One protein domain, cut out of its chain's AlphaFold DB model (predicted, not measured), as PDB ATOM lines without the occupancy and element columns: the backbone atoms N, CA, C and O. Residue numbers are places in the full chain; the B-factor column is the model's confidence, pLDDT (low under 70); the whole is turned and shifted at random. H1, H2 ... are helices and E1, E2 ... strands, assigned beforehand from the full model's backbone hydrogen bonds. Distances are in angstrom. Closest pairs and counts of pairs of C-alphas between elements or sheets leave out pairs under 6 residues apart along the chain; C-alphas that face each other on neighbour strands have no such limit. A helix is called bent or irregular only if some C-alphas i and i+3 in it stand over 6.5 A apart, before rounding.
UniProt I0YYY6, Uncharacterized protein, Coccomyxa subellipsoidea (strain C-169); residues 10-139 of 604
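Overview. This is residues 10 to 139 of the 604 residues of an uncharacterized protein of Coccomyxa subellipsoidea (strain C-169) (UniProt I0YYY6). A twisted five-stranded sheet curls like part of a barrel round the long helix H1, with H2 packed on H1 and with H3 and H4 on the sheet's other face, making three layers. The printed part has 130 residues, with named elements in the order E1 E2 H1 E3 H2 E4 H3 E5 H4, mixed helices and strands. The mixed sheet runs E2 E1 E5 E4 E3. The whole is compact, with a radius of gyration of the C-alphas of 14.4 A and spans of 44 by 39 by 26 A.

Arrangement. E1, residues 10 to 16, and E2, residues 21 to 27, form an antiparallel hairpin, with N 12 and O 24 2.9 A apart. H1, residues 28 to 49, is on the sheet; its closest C-alphas to E2 are Ile 35 and Cys 26, 6.5 A. H2, residues 62 to 74, touches H1 with residues 68 to 72 alone, the closest C-alphas being Val 71 and Gly 40, 6.2 A, at a steep tilt of 59 degrees. E3, residues 52 to 58, and E4, residues 92 to 97, are parallel, with N 94 and O 54 2.8 A apart. H3, residues 103 to 114, lies over E4 and E5, residues 121 to 126, at a height of 10.1 A over the sheet. E5 is parallel to E4, with N 123 and O 95 2.8 A apart, and antiparallel to E1, with N 15 and O 124 2.9 A apart. Two strand-helix-strand units, parallel neighbour strands joined through a helix, are E3, H2, E4, left-handed in its crossover, and E4, H3, E5, right-handed. H4, residues 130 to 137, is on the same face as H3. Every O i to N i+4 pair is within hydrogen-bond range in H2, H3 and H4, and 16 of 18 in H1.

Along the chain. E1 begins at C-alpha 10 (274.167, 178.979, 410.428). H1 spans 26.7 A and is irregular, C-alphas 29 and 32 being 9.4 A apart. H4 ends at C-alpha 137 (263.680, 193.060, 395.593).

Size, cuts and confidence. The farthest C-alphas, Ser 29 and Pro 89, are 44.3 A apart. The printed part has no cut; the H2 to E4 link is long. Mean pLDDT of the printed part is 71.9, with residues 10 to 30 and 83 to 92 among those under 70.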
ATOM      1  N   GLN A  10     275.024 178.126 411.251       49.16
ATOM      2  CA  GLN A  10     274.167 178.979 410.428       49.16
ATOM      3  C   GLN A  10     274.566 180.441 410.641       49.16
ATOM      4  O   GLN A  10     274.455 180.988 411.738       49.16
ATOM      5  N   GLN A  11     275.048 181.079 409.577       49.69
ATOM      6  CA  GLN A  11     275.396 182.496 409.591       49.69
ATOM      7  C   GLN A  11     274.167 183.329 409.226       49.69
ATOM      8  O   GLN A  11     273.622 183.189 408.133       49.69
ATOM      9  N   TYR A  12     273.753 184.198 410.141       51.03
ATOM     10  CA  TYR A  12     272.761 185.243 409.906       51.03
ATOM     11  C   TYR A  12     273.482 186.563 409.641       51.03
ATOM     12  O   TYR A  12     274.587 186.786 410.140       51.03
ATOM     13  N   TYR A  13     272.850 187.461 408.894       53.16
ATOM     14  CA  TYR A  13     273.392 188.788 408.630       53.16
ATOM     15  C   TYR A  13     272.377 189.861 409.010       53.16
ATOM     16  O   TYR A  13     271.227 189.812 408.583       53.16
ATOM     17  N   ALA A  14     272.804 190.851 409.791       53.44
ATOM     18  CA  ALA A  14     272.066 192.096 409.940       53.44
ATOM     19  C   ALA A  14     272.507 193.048 408.822       53.44
ATOM     20  O   ALA A  14     273.624 193.579 408.843       53.44
ATOM     21  N   LEU A  15     271.639 193.245 407.831       54.06
ATOM     22  CA  LEU A  15     271.836 194.229 406.774       54.06
ATOM     23  C   LEU A  15     271.442 195.610 407.309       54.06
ATOM     24  O   LEU A  15     270.260 195.954 407.305       54.06
ATOM     25  N   VAL A  16     272.420 196.394 407.765       55.19
ATOM     26  CA  VAL A  16     272.237 197.815 408.098       55.19
ATOM     27  C   VAL A  16     272.482 198.643 406.835       55.19
ATOM     28  O   VAL A  16     273.554 198.544 406.238       55.19
ATOM     29  N   LEU A  17     271.533 199.496 406.427       52.06
ATOM     30  CA  LEU A  17     271.705 200.333 405.222       52.06
ATOM     31  C   LEU A  17     272.840 201.374 405.324       52.06
ATOM     32  O   LEU A  17     273.266 201.920 404.304       52.06
ATOM     33  N   SER A  18     273.384 201.612 406.521       41.00
ATOM     34  CA  SER A  18     274.610 202.388 406.746       41.00
ATOM     35  C   SER A  18     275.885 201.550 406.525       41.00
ATOM     36  O   SER A  18     276.767 201.509 407.381       41.00
ATOM     37  N   GLU A  19     275.955 200.857 405.384       42.66
ATOM     38  CA  GLU A  19     277.170 200.264 404.782       42.66
ATOM     39  C   GLU A  19     277.945 199.226 405.627       42.66
ATOM     40  O   GLU A  19     279.002 198.753 405.211       42.66
ATOM     41  N   LYS A  20     277.407 198.796 406.777       43.31
ATOM     42  CA  LYS A  20     278.009 197.793 407.668       43.31
ATOM     43  C   LYS A  20     277.096 196.581 407.836       43.31
ATOM     44  O   LYS A  20     276.058 196.647 408.485       43.31
ATOM     45  N   LEU A  21     277.532 195.454 407.283       42.94
ATOM     46  CA  LEU A  21     276.923 194.145 407.484       42.94
ATOM     47  C   LEU A  21     277.477 193.521 408.774       42.94
ATOM     48  O   LEU A  21     278.680 193.286 408.869       42.94
ATOM     49  N   VAL A  22     276.618 193.240 409.755       52.91
ATOM     50  CA  VAL A  22     277.030 192.538 410.985       52.91
ATOM     51  C   VAL A  22     276.684 191.060 410.844       52.91
ATOM     52  O   VAL A  22     275.510 190.701 410.754       52.91
ATOM     53  N   SER A  23     277.703 190.201 410.810       46.12
ATOM     54  CA  SER A  23     277.528 188.750 410.808       46.12
ATOM     55  C   SER A  23     277.230 188.218 412.212       46.12
ATOM     56  O   SER A  23     277.758 188.692 413.218       46.12
ATOM     57  N   LEU A  24     276.352 187.221 412.267       53.91
ATOM     58  CA  LEU A  24     275.860 186.583 413.482       53.91
ATOM     59  C   LEU A  24     275.932 185.069 413.285       53.91
ATOM     60  O   LEU A  24     275.023 184.440 412.744       53.91
ATOM     61  N   SER A  25     277.054 184.485 413.696       47.62
ATOM     62  CA  SER A  25     277.245 183.037 413.716       47.62
ATOM     63  C   SER A  25     276.389 182.409 414.815       47.62
ATOM     64  O   SER A  25     276.653 182.616 415.999       47.62
ATOM     65  N   CYS A  26     275.386 181.627 414.422       50.94
ATOM     66  CA  CYS A  26     274.599 180.787 415.319       50.94
ATOM     67  C   CYS A  26     275.006 179.332 415.100       50.94
ATOM     68  O   CYS A  26     275.146 178.902 413.953       50.94
ATOM     69  N   GLU A  27     275.149 178.542 416.161       54.47
ATOM     70  CA  GLU A  27     275.225 177.096 415.966       54.47
ATOM     71  C   GLU A  27     273.872 176.581 415.456       54.47
ATOM     72  O   GLU A  27     272.813 176.847 416.024       54.47
ATOM     73  N   LYS A  28     273.916 175.814 414.373       49.69
ATOM     74  CA  LYS A  28     272.781 175.143 413.718       49.69
ATOM     75  C   LYS A  28     272.120 174.105 414.641       49.69
ATOM     76  O   LYS A  28     270.948 173.778 414.467       49.69
ATOM     77  N   SER A  29     272.863 173.632 415.645       46.50
ATOM     78  CA  SER A  29     272.400 172.813 416.772       46.50
ATOM     79  C   SER A  29     271.361 173.526 417.654       46.50
ATOM     80  O   SER A  29     270.516 172.867 418.257       46.50
ATOM     81  N   ALA A  30     271.396 174.862 417.727       58.09
ATOM     82  CA  ALA A  30     270.656 175.640 418.718       58.09
ATOM     83  C   ALA A  30     269.158 175.829 418.387       58.09
ATOM     84  O   ALA A  30     268.390 176.313 419.220       58.09
ATOM     85  N   GLY A  31     268.733 175.431 417.181       75.88
ATOM     86  CA  GLY A  31     267.335 175.434 416.747       75.88
ATOM     87  C   GLY A  31     266.676 176.819 416.719       75.88
ATOM     88  O   GLY A  31     267.325 177.855 416.864       75.88
ATOM     89  N   ALA A  32     265.351 176.841 416.542       77.00
ATOM     90  CA  ALA A  32     264.575 178.081 416.437       77.00
ATOM     91  C   ALA A  32     264.726 178.998 417.669       77.00
ATOM     92  O   ALA A  32     264.763 180.219 417.529       77.00
ATOM     93  N   GLU A  33     264.865 178.423 418.868       78.56
ATOM     94  CA  GLU A  33     265.060 179.198 420.095       78.56
ATOM     95  C   GLU A  33     266.455 179.837 420.162       78.56
ATOM     96  O   GLU A  33     266.572 181.009 420.515       78.56
ATOM     97  N   GLY A  34     267.511 179.118 419.767       78.50
ATOM     98  CA  GLY A  34     268.863 179.670 419.669       78.50
ATOM     99  C   GLY A  34     268.971 180.784 418.628       78.50
ATOM    100  O   GLY A  34     269.556 181.830 418.909       78.50
ATOM    101  N   ILE A  35     268.328 180.602 417.470       78.25
ATOM    102  CA  ILE A  35     268.216 181.625 416.420       78.25
ATOM    103  C   ILE A  35     267.504 182.874 416.962       78.25
ATOM    104  O   ILE A  35     268.023 183.980 416.804       78.25
ATOM    105  N   ARG A  36     266.362 182.712 417.654       82.75
ATOM    106  CA  ARG A  36     265.672 183.815 418.347       82.75
ATOM    107  C   ARG A  36     266.626 184.504 419.334       82.75
ATOM    108  O   ARG A  36     266.932 185.679 419.142       82.75
ATOM    109  N   ARG A  37     267.201 183.788 420.310       80.94
ATOM    110  CA  ARG A  37     268.161 184.342 421.297       80.94
ATOM    111  C   ARG A  37     269.304 185.139 420.641       80.94
ATOM    112  O   ARG A  37     269.637 186.218 421.129       80.94
ATOM    113  N   ALA A  38     269.855 184.668 419.522       80.88
ATOM    114  CA  ALA A  38     270.908 185.366 418.781       80.88
ATOM    115  C   ALA A  38     270.419 186.642 418.065       80.88
ATOM    116  O   ALA A  38     271.074 187.682 418.192       80.88
ATOM    117  N   LYS A  39     269.254 186.618 417.389       82.50
ATOM    118  CA  LYS A  39     268.599 187.841 416.869       82.50
ATOM    119  C   LYS A  39     268.384 188.856 418.001       82.50
ATOM    120  O   LYS A  39     268.682 190.037 417.842       82.50
ATOM    121  N   GLY A  40     267.937 188.391 419.167       85.75
ATOM    122  CA  GLY A  40     267.696 189.219 420.350       85.75
ATOM    123  C   GLY A  40     268.961 189.885 420.894       85.75
ATOM    124  O   GLY A  40     268.998 191.104 421.053       85.75
ATOM    125  N   ALA A  41     270.033 189.114 421.103       84.50
ATOM    126  CA  ALA A  41     271.329 189.645 421.526       84.50
ATOM    127  C   ALA A  41     271.906 190.659 420.517       84.50
ATOM    128  O   ALA A  41     272.488 191.672 420.913       84.50
ATOM    129  N   ALA A  42     271.702 190.427 419.216       83.06
ATOM    130  CA  ALA A  42     272.095 191.364 418.170       83.06
ATOM    131  C   ALA A  42     271.291 192.672 418.212       83.06
ATOM    132  O   ALA A  42     271.887 193.741 418.092       83.06
ATOM    133  N   ILE A  43     269.974 192.611 418.439       85.06
ATOM    134  CA  ILE A  43     269.120 193.796 418.623       85.06
ATOM    135  C   ILE A  43     269.549 194.589 419.861       85.06
ATOM    136  O   ILE A  43     269.745 195.797 419.767       85.06
ATOM    137  N   VAL A  44     269.777 193.930 421.000       86.56
ATOM    138  CA  VAL A  44     270.267 194.585 422.226       86.56
ATOM    139  C   VAL A  44     271.618 195.272 421.987       86.56
ATOM    140  O   VAL A  44     271.814 196.412 422.408       86.56
ATOM    141  N   ARG A  45     272.547 194.618 421.276       84.94
ATOM    142  CA  ARG A  45     273.846 195.209 420.913       84.94
ATOM    143  C   ARG A  45     273.690 196.398 419.961       84.94
ATOM    144  O   ARG A  45     274.327 197.424 420.181       84.94
ATOM    145  N   LEU A  46     272.832 196.275 418.948       81.75
ATOM    146  CA  LEU A  46     272.513 197.333 417.989       81.75
ATOM    147  C   LEU A  46     271.965 198.569 418.716       81.75
ATOM    148  O   LEU A  46     272.565 199.633 418.609       81.75
ATOM    149  N   LEU A  47     270.916 198.408 419.526       82.62
ATOM    150  CA  LEU A  47     270.281 199.482 420.301       82.62
ATOM    151  C   LEU A  47     271.237 200.172 421.284       82.62
ATOM    152  O   LEU A  47     271.152 201.380 421.469       82.62
ATOM    153  N   ARG A  48     272.179 199.435 421.888       82.75
ATOM    154  CA  ARG A  48     273.220 200.022 422.754       82.75
ATOM    155  C   ARG A  48     274.321 200.753 421.970       82.75
ATOM    156  O   ARG A  48     274.969 201.634 422.523       82.75
ATOM    157  N   SER A  49     274.546 200.391 420.704       78.38
ATOM    158  CA  SER A  49     275.566 200.994 419.825       78.38
ATOM    159  C   SER A  49     275.073 202.170 418.972       78.38
ATOM    160  O   SER A  49     275.878 203.008 418.570       78.38
ATOM    161  N   VAL A  50     273.769 202.248 418.688       75.12
ATOM    162  CA  VAL A  50     273.159 203.252 417.805       75.12
ATOM    163  C   VAL A  50     272.294 204.201 418.625       75.12
ATOM    164  O   VAL A  50     271.239 203.814 419.124       75.12
ATOM    165  N   ARG A  51     272.700 205.473 418.711       69.75
ATOM    166  CA  ARG A  51     271.860 206.536 419.284       69.75
ATOM    167  C   ARG A  51     270.690 206.821 418.335       69.75
ATOM    168  O   ARG A  51     270.883 207.433 417.286       69.75
ATOM    169  N   CYS A  52     269.494 206.372 418.702       72.88
ATOM    170  CA  CYS A  52     268.254 206.604 417.965       72.88
ATOM    171  C   CYS A  52     267.176 207.206 418.883       72.88
ATOM    172  O   CYS A  52     267.143 206.892 420.068       72.88
ATOM    173  N   ASP A  53     266.309 208.066 418.339       73.50
ATOM    174  CA  ASP A  53     265.184 208.670 419.085       73.50
ATOM    175  C   ASP A  53     264.002 207.710 419.245       73.50
ATOM    176  O   ASP A  53     263.219 207.804 420.190       73.50
ATOM    177  N   LYS A  54     263.850 206.800 418.280       79.31
ATOM    178  CA  LYS A  54     262.810 205.779 418.269       79.31
ATOM    179  C   LYS A  54     263.335 204.517 417.606       79.31
ATOM    180  O   LYS A  54     263.910 204.592 416.517       79.31
ATOM    181  N   ALA A  55     263.072 203.361 418.203       81.69
ATOM    182  CA  ALA A  55     263.326 202.065 417.586       81.69
ATOM    183  C   ALA A  55     262.000 201.364 417.254       81.69
ATOM    184  O   ALA A  55     261.275 200.909 418.137       81.69
ATOM    185  N   VAL A  56     261.678 201.262 415.964       82.62
ATOM    186  CA  VAL A  56     260.480 200.579 415.462       82.62
ATOM    187  C   VAL A  56     260.867 199.173 415.017       82.62
ATOM    188  O   VAL A  56     261.353 198.972 413.905       82.62
ATOM    189  N   ILE A  57     260.656 198.189 415.892       84.62
ATOM    190  CA  ILE A  57     260.976 196.786 415.604       84.62
ATOM    191  C   ILE A  57     259.721 196.079 415.080       84.62
ATOM    192  O   ILE A  57     258.725 195.931 415.788       84.62
ATOM    193  N   ARG A  58     259.761 195.658 413.814       81.94
ATOM    194  CA  ARG A  58     258.724 194.867 413.150       81.94
ATOM    195  C   ARG A  58     258.999 193.379 413.363       81.94
ATOM    196  O   ARG A  58     260.032 192.865 412.935       81.94
ATOM    197  N   CYS A  59     258.047 192.714 414.003       81.94
ATOM    198  CA  CYS A  59     258.020 191.272 414.233       81.94
ATOM    199  C   CYS A  59     257.250 190.578 413.098       81.94
ATOM    200  O   CYS A  59     256.226 191.116 412.667       81.94
ATOM    201  N   GLY A  60     257.716 189.417 412.622       74.56
ATOM    202  CA  GLY A  60     256.973 188.599 411.660       74.56
ATOM    203  C   GLY A  60     255.732 187.958 412.286       74.56
ATOM    204  O   GLY A  60     254.626 188.107 411.762       74.56
ATOM    205  N   GLU A  61     255.897 187.305 413.441       79.88
ATOM    206  CA  GLU A  61     254.807 186.689 414.205       79.88
ATOM    207  C   GLU A  61     254.475 187.489 415.486       79.88
ATOM    208  O   GLU A  61     255.337 188.183 416.035       79.88
ATOM    209  N   PRO A  62     253.244 187.388 416.033       78.06
ATOM    210  CA  PRO A  62     252.907 187.991 417.328       78.06
ATOM    211  C   PRO A  62     253.775 187.471 418.487       78.06
ATOM    212  O   PRO A  62     254.111 188.230 419.398       78.06
ATOM    213  N   ASP A  63     254.167 186.197 418.425       82.19
ATOM    214  CA  ASP A  63     254.982 185.536 419.448       82.19
ATOM    215  C   ASP A  63     256.422 186.079 419.481       82.19
ATOM    216  O   ASP A  63     257.011 186.173 420.560       82.19
ATOM    217  N   ASP A  64     256.965 186.528 418.341       83.12
ATOM    218  CA  ASP A  64     258.251 187.236 418.305       83.12
ATOM    219  C   ASP A  64     258.185 188.559 419.077       83.12
ATOM    220  O   ASP A  64     259.162 188.937 419.714       83.12
ATOM    221  N   GLY A  65     257.035 189.242 419.087       83.06
ATOM    222  CA  GLY A  65     256.844 190.472 419.861       83.06
ATOM    223  C   GLY A  65     256.877 190.236 421.373       83.06
ATOM    224  O   GLY A  65     257.470 191.024 422.112       83.06
ATOM    225  N   LEU A  66     256.294 189.125 421.839       83.62
ATOM    226  CA  LEU A  66     256.349 188.716 423.247       83.62
ATOM    227  C   LEU A  66     257.767 188.287 423.652       83.62
ATOM    228  O   LEU A  66     258.277 188.740 424.677       83.62
ATOM    229  N   TRP A  67     258.416 187.463 422.826       90.56
ATOM    230  CA  TRP A  67     259.792 187.007 423.039       90.56
ATOM    231  C   TRP A  67     260.808 188.168 423.013       90.56
ATOM    232  O   TRP A  67     261.694 188.252 423.867       90.56
ATOM    233  N   LEU A  68     260.670 189.105 422.073       85.44
ATOM    234  CA  LEU A  68     261.506 190.303 422.007       85.44
ATOM    235  C   LEU A  68     261.306 191.175 423.254       85.44
ATOM    236  O   LEU A  68     262.279 191.680 423.811       85.44
ATOM    237  N   GLY A  69     260.062 191.306 423.725       85.00
ATOM    238  CA  GLY A  69     259.734 192.001 424.968       85.00
ATOM    239  C   GLY A  69     260.460 191.423 426.188       85.00
ATOM    240  O   GLY A  69     261.005 192.191 426.984       85.00
ATOM    241  N   SER A  70     260.544 190.091 426.319       87.12
ATOM    242  CA  SER A  70     261.319 189.475 427.406       87.12
ATOM    243  C   SER A  70     262.825 189.693 427.242       87.12
ATOM    244  O   SER A  70     263.466 190.085 428.211       87.12
ATOM    245  N   VAL A  71     263.389 189.551 426.035       87.94
ATOM    246  CA  VAL A  71     264.835 189.767 425.805       87.94
ATOM    247  C   VAL A  71     265.263 191.215 426.067       87.94
ATOM    248  O   VAL A  71     266.317 191.450 426.658       87.94
ATOM    249  N   LEU A  72     264.454 192.198 425.665       86.69
ATOM    250  CA  LEU A  72     264.712 193.605 425.980       86.69
ATOM    251  C   LEU A  72     264.673 193.840 427.498       86.69
ATOM    252  O   LEU A  72     265.595 194.446 428.044       86.69
ATOM    253  N   THR A  73     263.674 193.275 428.186       88.69
ATOM    254  CA  THR A  73     263.533 193.378 429.648       88.69
ATOM    255  C   THR A  73     264.715 192.736 430.388       88.69
ATOM    256  O   THR A  73     265.270 193.348 431.297       88.69
ATOM    257  N   GLU A  74     265.160 191.545 429.970       89.50
ATOM    258  CA  GLU A  74     266.365 190.870 430.489       89.50
ATOM    259  C   GLU A  74     267.641 191.696 430.256       89.50
ATOM    260  O   GLU A  74     268.546 191.705 431.089       89.50
ATOM    261  N   ALA A  75     267.702 192.443 429.151       86.88
ATOM    262  CA  ALA A  75     268.784 193.373 428.845       86.88
ATOM    263  C   ALA A  75     268.668 194.740 429.550       86.88
ATOM    264  O   ALA A  75     269.491 195.623 429.282       86.88
ATOM    265  N   GLY A  76     267.676 194.944 430.422       89.25
ATOM    266  CA  GLY A  76     267.434 196.215 431.111       89.25
ATOM    267  C   GLY A  76     266.929 197.345 430.203       89.25
ATOM    268  O   GLY A  76     267.040 198.508 430.575       89.25
ATOM    269  N   LEU A  77     266.407 197.019 429.016       84.50
ATOM    270  CA  LEU A  77     265.808 197.961 428.070       84.50
ATOM    271  C   LEU A  77     264.280 197.867 428.159       84.50
ATOM    272  O   LEU A  77     263.697 196.816 427.895       84.50
ATOM    273  N   THR A  78     263.608 198.965 428.497       80.88
ATOM    274  CA  THR A  78     262.141 199.019 428.478       80.88
ATOM    275  C   THR A  78     261.625 199.468 427.111       80.88
ATOM    276  O   THR A  78     262.316 200.153 426.359       80.88
ATOM    277  N   LEU A  79     260.359 199.170 426.801       70.12
ATOM    278  CA  LEU A  79     259.691 199.729 425.616       70.12
ATOM    279  C   LEU A  79     259.641 201.270 425.630       70.12
ATOM    280  O   LEU A  79     259.564 201.877 424.567       70.12
ATOM    281  N   ALA A  80     259.717 201.904 426.806       72.56
ATOM    282  CA  ALA A  80     259.797 203.358 426.916       72.56
ATOM    283  C   ALA A  80     261.181 203.898 426.517       72.56
ATOM    284  O   ALA A  80     261.267 205.015 426.021       72.56
ATOM    285  N   ASP A  81     262.256 203.118 426.666       70.56
ATOM    286  CA  ASP A  81     263.596 203.503 426.198       70.56
ATOM    287  C   ASP A  81     263.711 203.468 424.666       70.56
ATOM    288  O   ASP A  81     264.571 204.135 424.102       70.56
ATOM    289  N   LEU A  82     262.807 202.748 423.990       70.62
ATOM    290  CA  LEU A  82     262.691 202.713 422.526       70.62
ATOM    291  C   LEU A  82     261.837 203.854 421.942       70.62
ATOM    292  O   LEU A  82     261.671 203.910 420.723       70.62
ATOM    293  N   ASP A  83     261.272 204.724 422.786       69.69
ATOM    294  CA  ASP A  83     260.405 205.847 422.389       69.69
ATOM    295  C   ASP A  83     260.724 207.146 423.162       69.69
ATOM    296  O   ASP A  83     259.868 208.011 423.365       69.69
ATOM    297  N   LYS A  84     261.972 207.273 423.639       62.31
ATOM    298  CA  LYS A  84     262.509 208.497 424.247       62.31
ATOM    299  C   LYS A  84     263.165 209.354 423.159       62.31
ATOM    300  O   LYS A  84     264.289 209.033 422.772       62.31
ATOM    301  N   PRO A  85     262.558 210.478 422.728       62.53
ATOM    302  CA  PRO A  85     263.285 211.448 421.920       62.53
ATOM    303  C   PRO A  85     264.482 211.950 422.732       62.53
ATOM    304  O   PRO A  85     264.315 212.541 423.799       62.53
ATOM    305  N   SER A  86     265.690 211.702 422.233       60.78
ATOM    306  CA  SER A  86     266.946 212.046 422.904       60.78
ATOM    307  C   SER A  86     267.166 213.557 422.998       60.78
ATOM    308  O   SER A  86     267.959 214.019 423.815       60.78
ATOM    309  N   GLY A  87     266.477 214.330 422.150       58.19
ATOM    310  CA  GLY A  87     266.609 215.785 422.053       58.19
ATOM    311  C   GLY A  87     267.926 216.251 421.424       58.19
ATOM    312  O   GLY A  87     268.148 217.456 421.312       58.19
ATOM    313  N   LEU A  88     268.793 215.322 421.009       55.59
ATOM    314  CA  LEU A  88     270.103 215.623 420.444       55.59
ATOM    315  C   LEU A  88     269.998 215.896 418.932       55.59
ATOM    316  O   LEU A  88     269.317 215.165 418.217       55.59
ATOM    317  N   PRO A  89     270.696 216.905 418.389       53.22
ATOM    318  CA  PRO A  89     270.740 217.103 416.945       53.22
ATOM    319  C   PRO A  89     271.520 215.962 416.271       53.22
ATOM    320  O   PRO A  89     272.714 215.792 416.508       53.22
ATOM    321  N   GLY A  90     270.853 215.206 415.395       58.75
ATOM    322  CA  GLY A  90     271.472 214.158 414.569       58.75
ATOM    323  C   GLY A  90     271.096 212.720 414.934       58.75
ATOM    324  O   GLY A  90     271.470 211.804 414.204       58.75
ATOM    325  N   SER A  91     270.319 212.503 415.996       63.00
ATOM    326  CA  SER A  91     269.599 211.244 416.185       63.00
ATOM    327  C   SER A  91     268.611 211.002 415.032       63.00
ATOM    328  O   SER A  91     268.110 211.926 414.385       63.00
ATOM    329  N   GLY A  92     268.364 209.729 414.731       69.50
ATOM    330  CA  GLY A  92     267.353 209.288 413.771       69.50
ATOM    331  C   GLY A  92     266.500 208.177 414.360       69.50
ATOM    332  O   GLY A  92     266.815 207.655 415.430       69.50
ATOM    333  N   ASN A  93     265.434 207.776 413.668       78.50
ATOM    334  CA  ASN A  93     264.699 206.575 414.050       78.50
ATOM    335  C   ASN A  93     265.313 205.347 413.359       78.50
ATOM    336  O   ASN A  93     265.676 205.370 412.179       78.50
ATOM    337  N   LEU A  94     265.413 204.265 414.119       81.50
ATOM    338  CA  LEU A  94     265.890 202.962 413.687       81.50
ATOM    339  C   LEU A  94     264.670 202.087 413.380       81.50
ATOM    340  O   LEU A  94     263.820 201.900 414.249       81.50
ATOM    341  N   LEU A  95     264.572 201.531 412.172       82.44
ATOM    342  CA  LEU A  95     263.545 200.543 411.835       82.44
ATOM    343  C   LEU A  95     264.207 199.176 411.666       82.44
ATOM    344  O   LEU A  95     265.175 199.040 410.921       82.44
ATOM    345  N   VAL A  96     263.704 198.168 412.373       84.88
ATOM    346  CA  VAL A  96     264.296 196.825 412.413       84.88
ATOM    347  C   VAL A  96     263.265 195.800 411.957       84.88
ATOM    348  O   VAL A  96     262.248 195.626 412.616       84.88
ATOM    349  N   ASN A  97     263.525 195.099 410.857       85.69
ATOM    350  CA  ASN A  97     262.769 193.916 410.455       85.69
ATOM    351  C   ASN A  97     263.441 192.674 411.063       85.69
ATOM    352  O   ASN A  97     264.605 192.399 410.755       85.69
ATOM    353  N   LEU A  98     262.728 191.936 411.921       84.62
ATOM    354  CA  LEU A  98     263.227 190.685 412.512       84.62
ATOM    355  C   LEU A  98     263.403 189.562 411.484       84.62
ATOM    356  O   LEU A  98     264.295 188.730 411.644       84.62
ATOM    357  N   ASP A  99     262.583 189.561 410.440       84.06
ATOM    358  CA  ASP A  99     262.498 188.554 409.380       84.06
ATOM    359  C   ASP A  99     262.353 189.280 408.036       84.06
ATOM    360  O   ASP A  99     261.979 190.458 408.021       84.06
ATOM    361  N   VAL A 100     262.638 188.625 406.906       82.69
ATOM    362  CA  VAL A 100     262.552 189.294 405.598       82.69
ATOM    363  C   VAL A 100     261.088 189.548 405.210       82.69
ATOM    364  O   VAL A 100     260.335 188.599 404.984       82.69
ATOM    365  N   PRO A 101     260.649 190.819 405.102       80.19
ATOM    366  CA  PRO A 101     259.311 191.121 404.626       80.19
ATOM    367  C   PRO A 101     259.243 190.931 403.105       80.19
ATOM    368  O   PRO A 101     260.235 191.115 402.400       80.19
ATOM    369  N   ASN A 102     258.049 190.632 402.585       85.62
ATOM    370  CA  ASN A 102     257.820 190.617 401.137       85.62
ATOM    371  C   ASN A 102     258.155 191.977 400.492       85.62
ATOM    372  O   ASN A 102     258.110 193.013 401.159       85.62
ATOM    373  N   GLU A 103     258.426 191.971 399.185       81.50
ATOM    374  CA  GLU A 103     258.849 193.138 398.397       81.50
ATOM    375  C   GLU A 103     258.058 194.419 398.712       81.50
ATOM    376  O   GLU A 103     258.642 195.448 399.049       81.50
ATOM    377  N   ALA A 104     256.723 194.353 398.692       79.44
ATOM    378  CA  ALA A 104     255.865 195.507 398.951       79.44
ATOM    379  C   ALA A 104     256.023 196.047 400.385       79.44
ATOM    380  O   ALA A 104     256.094 197.260 400.588       79.44
ATOM    381  N   ALA A 105     256.120 195.166 401.383       79.06
ATOM    382  CA  ALA A 105     256.338 195.545 402.777       79.06
ATOM    383  C   ALA A 105     257.783 196.017 403.060       79.06
ATOM    384  O   ALA A 105     257.979 196.848 403.955       79.06
ATOM    385  N   TYR A 106     258.771 195.550 402.281       80.19
ATOM    386  CA  TYR A 106     260.156 196.036 402.289       80.19
ATOM    387  C   TYR A 106     260.261 197.445 401.689       80.19
ATOM    388  O   TYR A 106     260.765 198.361 402.338       80.19
ATOM    389  N   VAL A 107     259.688 197.667 400.501       78.00
ATOM    390  CA  VAL A 107     259.608 198.990 399.857       78.00
ATOM    391  C   VAL A 107     258.807 199.976 400.719       78.00
ATOM    392  O   VAL A 107     259.201 201.132 400.860       78.00
ATOM    393  N   GLN A 108     257.742 199.528 401.393       79.19
ATOM    394  CA  GLN A 108     257.023 200.356 402.365       79.19
ATOM    395  C   GLN A 108     257.855 200.665 403.627       79.19
ATOM    396  O   GLN A 108     257.671 201.724 404.226       79.19
ATOM    397  N   ALA A 109     258.765 199.778 404.054       76.06
ATOM    398  CA  ALA A 109     259.705 200.064 405.143       76.06
ATOM    399  C   ALA A 109     260.727 201.138 404.733       76.06
ATOM    400  O   ALA A 109     260.907 202.110 405.462       76.06
ATOM    401  N   LEU A 110     261.312 201.004 403.537       73.50
ATOM    402  CA  LEU A 110     262.223 201.990 402.942       73.50
ATOM    403  C   LEU A 110     261.561 203.368 402.798       73.50
ATOM    404  O   LEU A 110     262.113 204.376 403.241       73.50
ATOM    405  N   GLY A 111     260.338 203.410 402.261       74.75
ATOM    406  CA  GLY A 111     259.566 204.647 402.139       74.75
ATOM    407  C   GLY A 111     259.234 205.291 403.490       74.75
ATOM    408  O   GLY A 111     259.178 206.514 403.580       74.75
ATOM    409  N   GLN A 112     259.064 204.504 404.559       71.12
ATOM    410  CA  GLN A 112     258.920 205.048 405.914       71.12
ATOM    411  C   GLN A 112     260.227 205.656 406.434       71.12
ATOM    412  O   GLN A 112     260.167 206.717 407.046       71.12
ATOM    413  N   THR A 113     261.394 205.058 406.169       66.31
ATOM    414  CA  THR A 113     262.680 205.668 406.558       66.31
ATOM    415  C   THR A 113     262.986 206.952 405.777       66.31
ATOM    416  O   THR A 113     263.366 207.942 406.395       66.31
ATOM    417  N   ASP A 114     262.727 206.996 404.463       59.72
ATOM    418  CA  ASP A 114     262.949 208.197 403.637       59.72
ATOM    419  C   ASP A 114     262.060 209.384 404.058       59.72
ATOM    420  O   ASP A 114     262.497 210.537 404.047       59.72
ATOM    421  N   LEU A 115     260.811 209.119 404.463       55.00
ATOM    422  CA  LEU A 115     259.856 210.149 404.893       55.00
ATOM    423  C   LEU A 115     260.205 210.809 406.240       55.00
ATOM    424  O   LEU A 115     259.611 211.836 406.568       55.00
ATOM    425  N   LEU A 116     261.126 210.240 407.028       52.16
ATOM    426  CA  LEU A 116     261.348 210.641 408.421       52.16
ATOM    427  C   LEU A 116     262.603 211.500 408.676       52.16
ATOM    428  O   LEU A 116     262.768 211.908 409.824       52.16
ATOM    429  N   THR A 117     263.411 211.833 407.648       53.91
ATOM    430  CA  THR A 117     264.700 212.610 407.599       53.91
ATOM    431  C   THR A 117     265.943 211.756 407.267       53.91
ATOM    432  O   THR A 117     265.942 210.559 407.534       53.91
ATOM    433  N   PRO A 118     267.039 212.326 406.712       55.84
ATOM    434  CA  PRO A 118     268.229 211.556 406.299       55.84
ATOM    435  C   PRO A 118     268.977 210.772 407.399       55.84
ATOM    436  O   PRO A 118     269.855 209.983 407.063       55.84
ATOM    437  N   SER A 119     268.651 210.942 408.685       58.12
ATOM    438  CA  SER A 119     269.290 210.229 409.808       58.12
ATOM    439  C   SER A 119     268.864 208.755 409.966       58.12
ATOM    440  O   SER A 119     269.259 208.104 410.932       58.12
ATOM    441  N   HIS A 120     267.994 208.236 409.096       69.75
ATOM    442  CA  HIS A 120     267.265 206.988 409.340       69.75
ATOM    443  C   HIS A 120     268.014 205.730 408.899       69.75
ATOM    444  O   HIS A 120     268.575 205.663 407.806       69.75
ATOM    445  N   ALA A 121     267.952 204.695 409.738       75.25
ATOM    446  CA  ALA A 121     268.554 203.396 409.468       75.25
ATOM    447  C   ALA A 121     267.478 202.306 409.393       75.25
ATOM    448  O   ALA A 121     266.748 202.077 410.357       75.25
ATOM    449  N   LEU A 122     267.422 201.599 408.261       80.12
ATOM    450  CA  LEU A 122     266.749 200.306 408.164       80.12
ATOM    451  C   LEU A 122     267.764 199.197 408.463       80.12
ATOM    452  O   LEU A 122     268.866 199.188 407.904       80.12
ATOM    453  N   VAL A 123     267.365 198.256 409.314       83.56
ATOM    454  CA  VAL A 123     268.071 197.001 409.579       83.56
ATOM    455  C   VAL A 123     267.138 195.846 409.263       83.56
ATOM    456  O   VAL A 123     266.002 195.827 409.727       83.56
ATOM    457  N   THR A 124     267.593 194.876 408.477       83.19
ATOM    458  CA  THR A 124     266.856 193.623 408.252       83.19
ATOM    459  C   THR A 124     267.764 192.447 408.572       83.19
ATOM    460  O   THR A 124     268.889 192.386 408.073       83.19
ATOM    461  N   PHE A 125     267.297 191.530 409.418       81.69
ATOM    462  CA  PHE A 125     267.983 190.261 409.647       81.69
ATOM    463  C   PHE A 125     267.635 189.287 408.520       81.69
ATOM    464  O   PHE A 125     266.463 189.079 408.224       81.69
ATOM    465  N   VAL A 126     268.657 188.698 407.900       79.25
ATOM    466  CA  VAL A 126     268.515 187.761 406.778       79.25
ATOM    467  C   VAL A 126     269.288 186.470 407.044       79.25
ATOM    468  O   VAL A 126     270.414 186.496 407.553       79.25
ATOM    469  N   THR A 127     268.716 185.332 406.661       75.94
ATOM    470  CA  THR A 127     269.482 184.117 406.352       75.94
ATOM    471  C   THR A 127     270.176 184.249 404.988       75.94
ATOM    472  O   THR A 127     269.803 185.102 404.178       75.94
ATOM    473  N   PRO A 128     271.140 183.369 404.653       69.56
ATOM    474  CA  PRO A 128     271.741 183.333 403.320       69.56
ATOM    475  C   PRO A 128     270.753 182.934 402.210       69.56
ATOM    476  O   PRO A 128     271.039 183.186 401.045       69.56
ATOM    477  N   LEU A 129     269.612 182.320 402.562       70.81
ATOM    478  CA  LEU A 129     268.530 181.991 401.630       70.81
ATOM    479  C   LEU A 129     267.669 183.224 401.342       70.81
ATOM    480  O   LEU A 129     267.599 183.650 400.195       70.81
ATOM    481  N   GLU A 130     267.107 183.859 402.376       75.62
ATOM    482  CA  GLU A 130     266.264 185.056 402.206       75.62
ATOM    483  C   GLU A 130     267.051 186.247 401.622       75.62
ATOM    484  O   GLU A 130     266.476 187.133 400.996       75.62
ATOM    485  N   LEU A 131     268.382 186.273 401.778       72.44
ATOM    486  CA  LEU A 131     269.261 187.239 401.110       72.44
ATOM    487  C   LEU A 131     269.218 187.120 399.572       72.44
ATOM    488  O   LEU A 131     269.466 188.111 398.886       72.44
ATOM    489  N   VAL A 132     268.888 185.950 399.014       71.69
ATOM    490  CA  VAL A 132     268.673 185.775 397.566       71.69
ATOM    491  C   VAL A 132     267.354 186.424 397.142       71.69
ATOM    492  O   VAL A 132     267.341 187.179 396.169       71.69
ATOM    493  N   ASP A 133     266.279 186.206 397.904       70.19
ATOM    494  CA  ASP A 133     264.971 186.827 397.657       70.19
ATOM    495  C   ASP A 133     265.047 188.357 397.790       70.19
ATOM    496  O   ASP A 133     264.604 189.094 396.908       70.19
ATOM    497  N   LEU A 134     265.713 188.844 398.844       69.44
ATOM    498  CA  LEU A 134     265.912 190.271 399.097       69.44
ATOM    499  C   LEU A 134     266.810 190.911 398.024       69.44
ATOM    500  O   LEU A 134     266.500 192.007 397.560       69.44
ATOM    501  N   LYS A 135     267.846 190.213 397.521       70.06
ATOM    502  CA  LYS A 135     268.584 190.659 396.322       70.06
ATOM    503  C   LYS A 135     267.682 190.789 395.091       70.06
ATOM    504  O   LYS A 135     267.950 191.660 394.267       70.06
ATOM    505  N   GLY A 136     266.631 189.975 394.965       70.75
ATOM    506  CA  GLY A 136     265.588 190.135 393.948       70.75
ATOM    507  C   GLY A 136     264.861 191.476 394.075       70.75
ATOM    508  O   GLY A 136     264.818 192.239 393.112       70.75
ATOM    509  N   TYR A 137     264.391 191.806 395.283       66.38
ATOM    510  CA  TYR A 137     263.680 193.060 395.593       66.38
ATOM    511  C   TYR A 137     264.542 194.325 395.431       66.38
ATOM    512  O   TYR A 137     264.014 195.433 395.350       66.38
ATOM    513  N   THR A 138     265.871 194.178 395.415       61.50
ATOM    514  CA  THR A 138     266.834 195.287 395.309       61.50
ATOM    515  C   THR A 138     267.701 195.239 394.054       61.50
ATOM    516  O   THR A 138     268.726 195.924 393.993       61.50
ATOM    517  N   GLN A 139     267.329 194.447 393.042       59.75
ATOM    518  CA  GLN A 139     267.820 194.714 391.690       59.75
ATOM    519  C   GLN A 139     267.381 196.132 391.276       59.75
ATOM    520  O   GLN A 139     266.356 196.611 391.767       59.75
TER     521      GLN A 139